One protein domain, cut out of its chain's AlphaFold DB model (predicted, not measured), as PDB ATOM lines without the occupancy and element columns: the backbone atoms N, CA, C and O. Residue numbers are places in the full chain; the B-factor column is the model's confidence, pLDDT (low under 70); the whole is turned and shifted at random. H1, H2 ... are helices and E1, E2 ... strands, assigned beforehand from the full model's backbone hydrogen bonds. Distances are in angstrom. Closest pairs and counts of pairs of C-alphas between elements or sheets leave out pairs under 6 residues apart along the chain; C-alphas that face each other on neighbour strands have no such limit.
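What this domain is: This is residues 132 to 210 of the 346 residues of an uncharacterized protein of Selenomonas sp. oral taxon 149 str. 67H29BP (UniProt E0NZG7). With little regular structure, this is a small, strongly twisted antiparallel sheet, E1 - E3 - E2, as a wall with the long loop of residues 145 to 170 mostly over one face, and residues 132 to 142, of which 136 to 142 belong to H1, stick out as an arm. The 79 printed residues, mixed in class, have one named helix and three named strands, H1 E1 E2 E3, holding only 27 residues. The whole is compact, with a radius of gyration of the C-alphas of 12.7 A, and spans 38 by 25 by 21 A.

Where its parts are: E1 is residues 171 to 177, 18.0 A; E3, 202 to 208, 18.8 A, ends at C-alpha (164.475, 204.632, 172.952). E2 is residues 196 to 199. H1, residues 136 to 144, begins at C-alpha (174.512, 234.004, 184.255).

How they stand to each other: E3 is antiparallel to E1, with N 174 and O 205 within hydrogen-bond range at 2.9 A. E2 and E3 form a hairpin, with N 197 and O 204 at 2.8 A. Residues 161 to 162 pair antiparallel with 173 to 174 of E1. H1, with every O i to N i+4 pair within hydrogen-bond range, is not on the sheet.

The domain as a whole: The farthest C-alphas, His 133 and Asn 194, are 38.5 A apart. The printed part has no cut. The links H1 to E1 and E1 to E2 are long. Residues 143 to 147 and 210 are under pLDDT 70.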
ATOM      1  N   LYS A 132     179.780 228.093 189.326       84.81
ATOM      2  CA  LYS A 132     179.770 229.419 189.975       84.81
ATOM      3  C   LYS A 132     180.645 230.454 189.248       84.81
ATOM      4  O   LYS A 132     180.356 231.636 189.359       84.81
ATOM      5  N   HIS A 133     181.651 230.011 188.489       91.00
ATOM      6  CA  HIS A 133     182.555 230.873 187.720       91.00
ATOM      7  C   HIS A 133     181.989 231.259 186.345       91.00
ATOM      8  O   HIS A 133     182.494 232.178 185.706       91.00
ATOM      9  N   LEU A 134     180.937 230.578 185.883       89.62
ATOM     10  CA  LEU A 134     180.265 230.900 184.628       89.62
ATOM     11  C   LEU A 134     179.265 232.044 184.827       89.62
ATOM     12  O   LEU A 134     178.456 232.017 185.765       89.62
ATOM     13  N   ALA A 135     179.290 233.006 183.902       90.12
ATOM     14  CA  ALA A 135     178.329 234.101 183.847       90.12
ATOM     15  C   ALA A 135     176.884 233.578 183.756       90.12
ATOM     16  O   ALA A 135     176.632 232.492 183.222       90.12
ATOM     17  N   ALA A 136     175.932 234.356 184.279       84.06
ATOM     18  CA  ALA A 136     174.512 234.004 184.255       84.06
ATOM     19  C   ALA A 136     174.019 233.728 182.826       84.06
ATOM     20  O   ALA A 136     173.361 232.718 182.600       84.06
ATOM     21  N   ASP A 137     174.454 234.532 181.858       84.75
ATOM     22  CA  ASP A 137     174.036 234.410 180.458       84.75
ATOM     23  C   ASP A 137     174.457 233.083 179.821       84.75
ATOM     24  O   ASP A 137     173.710 232.518 179.033       84.75
ATOM     25  N   VAL A 138     175.608 232.517 180.206       85.38
ATOM     26  CA  VAL A 138     176.021 231.181 179.741       85.38
ATOM     27  C   VAL A 138     175.074 230.108 180.284       85.38
ATOM     28  O   VAL A 138     174.751 229.150 179.583       85.38
ATOM     29  N   LYS A 139     174.584 230.266 181.520       77.06
ATOM     30  CA  LYS A 139     173.610 229.340 182.122       77.06
ATOM     31  C   LYS A 139     172.253 229.451 181.430       77.06
ATOM     32  O   LYS A 139     171.641 228.418 181.174       77.06
ATOM     33  N   THR A 140     171.841 230.670 181.096       77.25
ATOM     34  CA  THR A 140     170.618 230.957 180.339       77.25
ATOM     35  C   THR A 140     170.707 230.419 178.911       77.25
ATOM     36  O   THR A 140     169.812 229.723 178.460       77.25
ATOM     37  N   LEU A 141     171.832 230.603 178.215       76.25
ATOM     38  CA  LEU A 141     172.044 230.012 176.888       76.25
ATOM     39  C   LEU A 141     171.925 228.482 176.918       76.25
ATOM     40  O   LEU A 141     171.336 227.900 176.015       76.25
ATOM     41  N   ILE A 142     172.432 227.819 177.963       73.44
ATOM     42  CA  ILE A 142     172.282 226.364 178.124       73.44
ATOM     43  C   ILE A 142     170.822 225.972 178.411       73.44
ATOM     44  O   ILE A 142     170.380 224.932 177.922       73.44
ATOM     45  N   SER A 143     170.063 226.763 179.183       68.31
ATOM     46  CA  SER A 143     168.637 226.487 179.418       68.31
ATOM     47  C   SER A 143     167.776 226.725 178.181       68.31
ATOM     48  O   SER A 143     166.831 225.968 177.951       68.31
ATOM     49  N   ASP A 144     168.126 227.737 177.391       64.06
ATOM     50  CA  ASP A 144     167.330 228.253 176.277       64.06
ATOM     51  C   ASP A 144     167.665 227.565 174.952       64.06
ATOM     52  O   ASP A 144     166.848 227.560 174.037       64.06
ATOM     53  N   ALA A 145     168.823 226.902 174.856       63.56
ATOM     54  CA  ALA A 145     169.231 226.140 173.675       63.56
ATOM     55  C   ALA A 145     168.308 224.947 173.344       63.56
ATOM     56  O   ALA A 145     168.592 224.201 172.408       63.56
ATOM     57  N   GLY A 146     167.229 224.717 174.106       59.97
ATOM     58  CA  GLY A 146     166.271 223.636 173.857       59.97
ATOM     59  C   GLY A 146     166.893 222.242 173.967       59.97
ATOM     60  O   GLY A 146     166.284 221.251 173.570       59.97
ATOM     61  N   ILE A 147     168.112 222.149 174.504       68.12
ATOM     62  CA  ILE A 147     168.770 220.879 174.757       68.12
ATOM     63  C   ILE A 147     168.019 220.281 175.935       68.12
ATOM     64  O   ILE A 147     168.072 220.801 177.050       68.12
ATOM     65  N   ALA A 148     167.280 219.212 175.663       82.00
ATOM     66  CA  ALA A 148     166.522 218.429 176.623       82.00
ATOM     67  C   ALA A 148     167.459 217.762 177.649       82.00
ATOM     68  O   ALA A 148     167.539 216.551 177.724       82.00
ATOM     69  N   ILE A 149     168.242 218.517 178.417       88.06
ATOM     70  CA  ILE A 149     169.133 217.993 179.450       88.06
ATOM     71  C   ILE A 149     168.336 217.876 180.743       88.06
ATOM     72  O   ILE A 149     167.646 218.811 181.164       88.06
ATOM     73  N   LEU A 150     168.466 216.728 181.399       90.75
ATOM     74  CA  LEU A 150     167.880 216.480 182.703       90.75
ATOM     75  C   LEU A 150     168.478 217.435 183.755       90.75
ATOM     76  O   LEU A 150     169.645 217.328 184.135       90.75
ATOM     77  N   GLY A 151     167.663 218.369 184.238       89.88
ATOM     78  CA  GLY A 151     167.956 219.272 185.346       89.88
ATOM     79  C   GLY A 151     167.597 218.644 186.693       89.88
ATOM     80  O   GLY A 151     166.841 217.677 186.749       89.88
ATOM     81  N   ARG A 152     168.161 219.177 187.782       92.19
ATOM     82  CA  ARG A 152     167.813 218.843 189.179       92.19
ATOM     83  C   ARG A 152     167.028 219.997 189.787       92.19
ATOM     84  O   ARG A 152     167.297 221.141 189.423       92.19
ATOM     85  N   ASN A 153     166.096 219.715 190.698       91.62
ATOM     86  CA  ASN A 153     165.168 220.717 191.246       91.62
ATOM     87  C   ASN A 153     164.420 221.506 190.152       91.62
ATOM     88  O   ASN A 153     164.073 222.672 190.333       91.62
ATOM     89  N   ARG A 154     164.214 220.882 188.987       90.12
ATOM     90  CA  ARG A 154     163.543 221.476 187.827       90.12
ATOM     91  C   ARG A 154     162.177 220.831 187.651       90.12
ATOM     92  O   ARG A 154     162.066 219.607 187.769       90.12
ATOM     93  N   SER A 155     161.171 221.658 187.377       93.31
ATOM     94  CA  SER A 155     159.819 221.207 187.052       93.31
ATOM     95  C   SER A 155     159.733 220.711 185.613       93.31
ATOM     96  O   SER A 155     160.281 221.344 184.711       93.31
ATOM     97  N   TYR A 156     159.015 219.609 185.428       93.50
ATOM     98  CA  TYR A 156     158.751 218.961 184.149       93.50
ATOM     99  C   TYR A 156     157.258 218.670 184.009       93.50
ATOM    100  O   TYR A 156     156.582 218.353 184.992       93.50
ATOM    101  N   GLN A 157     156.746 218.787 182.791       93.69
ATOM    102  CA  GLN A 157     155.378 218.464 182.400       93.69
ATOM    103  C   GLN A 157     155.331 217.111 181.689       93.69
ATOM    104  O   GLN A 157     156.344 216.633 181.185       93.69
ATOM    105  N   VAL A 158     154.158 216.474 181.660       92.56
ATOM    106  CA  VAL A 158     153.981 215.206 180.935       92.56
ATOM    107  C   VAL A 158     154.303 215.413 179.451       92.56
ATOM    108  O   VAL A 158     153.825 216.370 178.846       92.56
ATOM    109  N   GLY A 159     155.106 214.516 178.879       86.19
ATOM    110  CA  GLY A 159     155.608 214.592 177.506       86.19
ATOM    111  C   GLY A 159     156.942 215.331 177.349       86.19
ATOM    112  O   GLY A 159     157.533 215.273 176.269       86.19
ATOM    113  N   ASP A 160     157.457 215.985 178.398       90.12
ATOM    114  CA  ASP A 160     158.804 216.557 178.359       90.12
ATOM    115  C   ASP A 160     159.851 215.454 178.172       90.12
ATOM    116  O   ASP A 160     159.822 214.420 178.845       90.12
ATOM    117  N   ILE A 161     160.821 215.708 177.294       89.62
ATOM    118  CA  ILE A 161     161.952 214.810 177.055       89.62
ATOM    119  C   ILE A 161     163.177 215.312 177.815       89.62
ATOM    120  O   ILE A 161     163.439 216.516 177.870       89.62
ATOM    121  N   ALA A 162     163.953 214.384 178.371       91.75
ATOM    122  CA  ALA A 162     165.225 214.671 179.012       91.75
ATOM    123  C   ALA A 162     166.298 213.610 178.698       91.75
ATOM    124  O   ALA A 162     166.025 212.419 178.557       91.75
ATOM    125  N   TYR A 163     167.548 214.056 178.636       90.00
ATOM    126  CA  TYR A 163     168.757 213.287 178.381       90.00
ATOM    127  C   TYR A 163     169.763 213.545 179.496       90.00
ATOM    128  O   TYR A 163     169.853 214.642 180.055       90.00
ATOM    129  N   HIS A 164     170.563 212.535 179.809       91.12
ATOM    130  CA  HIS A 164     171.609 212.635 180.812       91.12
ATOM    131  C   HIS A 164     172.754 211.685 180.467       91.12
ATOM    132  O   HIS A 164     172.517 210.566 180.031       91.12
ATOM    133  N   LYS A 165     174.001 212.091 180.727       89.62
ATOM    134  CA  LYS A 165     175.203 211.281 180.436       89.62
ATOM    135  C   LYS A 165     175.270 209.936 181.171       89.62
ATOM    136  O   LYS A 165     176.071 209.088 180.815       89.62
ATOM    137  N   ALA A 166     174.495 209.796 182.245       92.00
ATOM    138  CA  ALA A 166     174.414 208.564 183.026       92.00
ATOM    139  C   ALA A 166     173.417 207.557 182.434       92.00
ATOM    140  O   ALA A 166     173.369 206.439 182.921       92.00
ATOM    141  N   LEU A 167     172.622 207.944 181.430       91.62
ATOM    142  CA  LEU A 167     171.765 207.012 180.704       91.62
ATOM    143  C   LEU A 167     172.594 206.205 179.697       91.62
ATOM    144  O   LEU A 167     173.570 206.729 179.148       91.62
ATOM    145  N   PRO A 168     172.172 204.973 179.374       91.50
ATOM    146  CA  PRO A 168     172.643 204.283 178.183       91.50
ATOM    147  C   PRO A 168     172.465 205.149 176.928       91.50
ATOM    148  O   PRO A 168     171.476 205.867 176.794       91.50
ATOM    149  N   SER A 169     173.384 205.045 175.964       89.00
ATOM    150  CA  SER A 169     173.388 205.882 174.748       89.00
ATOM    151  C   SER A 169     172.134 205.747 173.873       89.00
ATOM    152  O   SER A 169     171.830 206.644 173.087       89.00
ATOM    153  N   TRP A 170     171.399 204.641 174.002       87.50
ATOM    154  CA  TRP A 170     170.147 204.393 173.287       87.50
ATOM    155  C   TRP A 170     168.918 205.004 173.975       87.50
ATOM    156  O   TRP A 170     167.857 205.043 173.353       87.50
ATOM    157  N   ALA A 171     169.031 205.432 175.235       91.62
ATOM    158  CA  ALA A 171     167.897 205.754 176.092       91.62
ATOM    159  C   ALA A 171     167.630 207.263 176.190       91.62
ATOM    160  O   ALA A 171     168.544 208.088 176.258       91.62
ATOM    161  N   ARG A 172     166.345 207.608 176.284       92.31
ATOM    162  CA  ARG A 172     165.840 208.931 176.661       92.31
ATOM    163  C   ARG A 172     164.835 208.793 177.799       92.31
ATOM    164  O   ARG A 172     164.184 207.756 177.925       92.31
ATOM    165  N   LEU A 173     164.668 209.853 178.577       93.75
ATOM    166  CA  LEU A 173     163.596 209.954 179.560       93.75
ATOM    167  C   LEU A 173     162.440 210.752 178.968       93.75
ATOM    168  O   LEU A 173     162.653 211.806 178.370       93.75
ATOM    169  N   GLU A 174     161.228 210.251 179.156       93.81
ATOM    170  CA  GLU A 174     159.983 210.948 178.859       93.81
ATOM    171  C   GLU A 174     159.195 211.097 180.156       93.81
ATOM    172  O   GLU A 174     158.983 210.131 180.887       93.81
ATOM    173  N   CYS A 175     158.816 212.323 180.495       94.88
ATOM    174  CA  CYS A 175     158.058 212.591 181.704       94.88
ATOM    175  C   CYS A 175     156.651 212.009 181.539       94.88
ATOM    176  O   CYS A 175     155.865 212.497 180.728       94.88
ATOM    177  N   VAL A 176     156.322 210.969 182.305       96.12
ATOM    178  CA  VAL A 176     154.988 210.342 182.290       96.12
ATOM    179  C   VAL A 176     154.099 210.876 183.412       96.12
ATOM    180  O   VAL A 176     152.875 210.803 183.323       96.12
ATOM    181  N   LYS A 177     154.703 211.490 184.438       96.94
ATOM    182  CA  LYS A 177     154.008 212.200 185.514       96.94
ATOM    183  C   LYS A 177     154.723 213.508 185.836       96.94
ATOM    184  O   LYS A 177     155.865 213.494 186.291       96.94
ATOM    185  N   ALA A 178     154.020 214.623 185.631       96.94
ATOM    186  CA  ALA A 178     154.531 215.961 185.912       96.94
ATOM    187  C   ALA A 178     154.925 216.132 187.388       96.94
ATOM    188  O   ALA A 178     154.276 215.599 188.290       96.94
ATOM    189  N   GLY A 179     155.965 216.924 187.628       96.38
ATOM    190  CA  GLY A 179     156.504 217.156 188.964       96.38
ATOM    191  C   GLY A 179     157.805 217.947 188.936       96.38
ATOM    192  O   GLY A 179     158.172 218.533 187.919       96.38
ATOM    193  N   THR A 180     158.527 217.935 190.052       96.94
ATOM    194  CA  THR A 180     159.856 218.531 190.207       96.94
ATOM    195  C   THR A 180     160.862 217.435 190.540       96.94
ATOM    196  O   THR A 180     160.665 216.647 191.465       96.94
ATOM    197  N   THR A 181     161.944 217.384 189.768       96.75
ATOM    198  CA  THR A 181     163.053 216.439 189.978       96.75
ATOM    199  C   THR A 181     163.749 216.661 191.319       96.75
ATOM    200  O   THR A 181     163.809 217.789 191.810       96.75
ATOM    201  N   GLY A 182     164.312 215.604 191.907       94.25
ATOM    202  CA  GLY A 182     165.028 215.703 193.179       94.25
ATOM    203  C   GLY A 182     166.361 216.454 193.070       94.25
ATOM    204  O   GLY A 182     166.884 216.694 191.977       94.25
ATOM    205  N   ALA A 183     166.950 216.793 194.222       92.00
ATOM    206  CA  ALA A 183     168.293 217.374 194.283       92.00
ATOM    207  C   ALA A 183     169.386 216.357 193.898       92.00
ATOM    208  O   ALA A 183     170.380 216.722 193.270       92.00
ATOM    209  N   THR A 184     169.175 215.081 194.234       92.88
ATOM    210  CA  THR A 184     170.079 213.967 193.917       92.88
ATOM    211  C   THR A 184     169.613 213.245 192.654       92.88
ATOM    212  O   THR A 184     168.416 213.096 192.416       92.88
ATOM    213  N   LEU A 185     170.556 212.819 191.812       92.19
ATOM    214  CA  LEU A 185     170.272 212.053 190.599       92.19
ATOM    215  C   LEU A 185     169.951 210.584 190.958       92.19
ATOM    216  O   LEU A 185     170.747 209.984 191.685       92.19
ATOM    217  N   PRO A 186     168.843 209.989 190.470       93.38
ATOM    218  CA  PRO A 186     168.601 208.549 190.601       93.38
ATOM    219  C   PRO A 186     169.635 207.731 189.807       93.38
ATOM    220  O   PRO A 186     170.331 208.264 188.941       93.38
ATOM    221  N   ASN A 187     169.742 206.427 190.076       93.44
ATOM    222  CA  ASN A 187     170.575 205.561 189.241       93.44
ATOM    223  C   ASN A 187     169.931 205.419 187.850       93.44
ATOM    224  O   ASN A 187     168.811 204.929 187.735       93.44
ATOM    225  N   LEU A 188     170.640 205.868 186.814       93.75
ATOM    226  CA  LEU A 188     170.173 205.861 185.426       93.75
ATOM    227  C   LEU A 188     170.969 204.903 184.531       93.75
ATOM    228  O   LEU A 188     170.533 204.642 183.413       93.75
ATOM    229  N   SER A 189     172.116 204.384 184.984       92.12
ATOM    230  CA  SER A 189     173.003 203.579 184.130       92.12
ATOM    231  C   SER A 189     172.444 202.197 183.822       92.12
ATOM    232  O   SER A 189     172.724 201.653 182.758       92.12
ATOM    233  N   ASP A 190     171.621 201.669 184.725       91.00
ATOM    234  CA  ASP A 190     171.018 200.337 184.609       91.00
ATOM    235  C   ASP A 190     169.602 200.373 184.012       91.00
ATOM    236  O   ASP A 190     168.910 199.354 184.002       91.00
ATOM    237  N   ALA A 191     169.169 201.544 183.532       90.56
ATOM    238  CA  ALA A 191     167.841 201.758 182.979       90.56
ATOM    239  C   ALA A 191     167.572 200.834 181.780       90.56
ATOM    240  O   ALA A 191     168.383 200.734 180.853       90.56
ATOM    241  N   ARG A 192     166.408 200.184 181.782       92.06
ATOM    242  CA  ARG A 192     165.918 199.304 180.716       92.06
ATOM    243  C   ARG A 192     164.758 199.955 179.978       92.06
ATOM    244  O   ARG A 192     164.138 200.902 180.446       92.06
ATOM    245  N   GLU A 193     164.492 199.469 178.773       90.75
ATOM    246  CA  GLU A 193     163.403 199.997 177.954       90.75
ATOM    247  C   GLU A 193     162.058 199.762 178.655       90.75
ATOM    248  O   GLU A 193     161.771 198.645 179.086       90.75
ATOM    249  N   ASN A 194     161.232 200.808 178.719       88.75
ATOM    250  CA  ASN A 194     159.956 200.872 179.438       88.75
ATOM    251  C   ASN A 194     160.060 200.849 180.972       88.75
ATOM    252  O   ASN A 194     159.035 200.690 181.636       88.75
ATOM    253  N   ASP A 195     161.249 201.031 181.552       94.50
ATOM    254  CA  ASP A 195     161.354 201.252 182.995       94.50
ATOM    255  C   ASP A 195     160.666 202.561 183.399       94.50
ATOM    256  O   ASP A 195     160.676 203.551 182.660       94.50
ATOM    257  N   HIS A 196     160.118 202.564 184.612       95.12
ATOM    258  CA  HIS A 196     159.583 203.745 185.274       95.12
ATOM    259  C   HIS A 196     160.515 204.153 186.415       95.12
ATOM    260  O   HIS A 196     160.703 203.407 187.377       95.12
ATOM    261  N   ILE A 197     161.114 205.336 186.305       96.06
ATOM    262  CA  ILE A 197     162.084 205.852 187.272       96.06
ATOM    263  C   ILE A 197     161.467 207.040 188.000       96.06
ATOM    264  O   ILE A 197     161.155 208.067 187.397       96.06
ATOM    265  N   THR A 198     161.319 206.922 189.318       96.31
ATOM    266  CA  THR A 198     160.896 208.039 190.168       96.31
ATOM    267  C   THR A 198     162.082 208.939 190.497       96.31
ATOM    268  O   THR A 198     163.143 208.478 190.916       96.31
ATOM    269  N   ASP A 199     161.882 210.242 190.340       96.81
ATOM    270  CA  ASP A 199     162.900 211.261 190.540       96.81
ATOM    271  C   ASP A 199     162.276 212.508 191.175       96.81
ATOM    272  O   ASP A 199     161.655 213.333 190.501       96.81
ATOM    273  N   GLY A 200     162.414 212.641 192.495       95.69
ATOM    274  CA  GLY A 200     161.646 213.628 193.250       95.69
ATOM    275  C   GLY A 200     160.151 213.321 193.150       95.69
ATOM    276  O   GLY A 200     159.716 212.249 193.565       95.69
ATOM    277  N   THR A 201     159.371 214.255 192.600       96.94
ATOM    278  CA  THR A 201     157.935 214.053 192.328       96.94
ATOM    279  C   THR A 201     157.622 213.737 190.864       96.94
ATOM    280  O   THR A 201     156.462 213.478 190.548       96.94
ATOM    281  N   VAL A 202     158.636 213.729 189.986       97.50
ATOM    282  CA  VAL A 202     158.506 213.312 188.582       97.50
ATOM    283  C   VAL A 202     158.593 211.792 188.479       97.50
ATOM    284  O   VAL A 202     159.367 211.149 189.191       97.50
ATOM    285  N   GLU A 203     157.831 211.226 187.549       97.38
ATOM    286  CA  GLU A 203     158.018 209.852 187.088       97.38
ATOM    287  C   GLU A 203     158.430 209.863 185.616       97.38
ATOM    288  O   GLU A 203     157.787 210.512 184.783       97.38
ATOM    289  N   TRP A 204     159.515 209.158 185.309       96.81
ATOM    290  CA  TRP A 204     160.097 209.071 183.978       96.81
ATOM    291  C   TRP A 204     159.853 207.698 183.366       96.81
ATOM    292  O   TRP A 204     160.230 206.697 183.965       96.81
ATOM    293  N   GLY A 205     159.310 207.658 182.153       95.25
ATOM    294  CA  GLY A 205     159.350 206.482 181.293       95.25
ATOM    295  C   GLY A 205     160.651 206.454 180.494       95.25
ATOM    296  O   GLY A 205     161.041 207.456 179.887       95.25
ATOM    297  N   VAL A 206     161.338 205.315 180.485       94.69
ATOM    298  CA  VAL A 206     162.566 205.123 179.704       94.69
ATOM    299  C   VAL A 206     162.202 204.655 178.297       94.69
ATOM    300  O   VAL A 206     161.787 203.516 178.086       94.69
ATOM    301  N   GLY A 207     162.375 205.533 177.314       89.19
ATOM    302  CA  GLY A 207     162.139 205.236 175.903       89.19
ATOM    303  C   GLY A 207     163.439 205.116 175.114       89.19
ATOM    304  O   GLY A 207     164.490 205.604 175.528       89.19
ATOM    305  N   LYS A 208     163.378 204.519 173.923       85.44
ATOM    306  CA  LYS A 208     164.475 204.632 172.952       85.44
ATOM    307  C   LYS A 208     164.563 206.060 172.416       85.44
ATOM    308  O   LYS A 208     163.542 206.689 172.126       85.44
ATOM    309  N   THR A 209     165.772 206.580 172.238       71.62
ATOM    310  CA  THR A 209     166.010 207.781 171.428       71.62
ATOM    311  C   THR A 209     165.396 207.544 170.052       71.62
ATOM    312  O   THR A 209     165.626 206.491 169.459       71.62
ATOM    313  N   ALA A 210     164.542 208.465 169.588       65.00
ATOM    314  CA  ALA A 210     163.754 208.237 168.383       65.00
ATOM    315  C   ALA A 210     164.685 207.892 167.214       65.00
ATOM    316  O   ALA A 210     165.564 208.681 166.864       65.00
TER     317      ALA A 210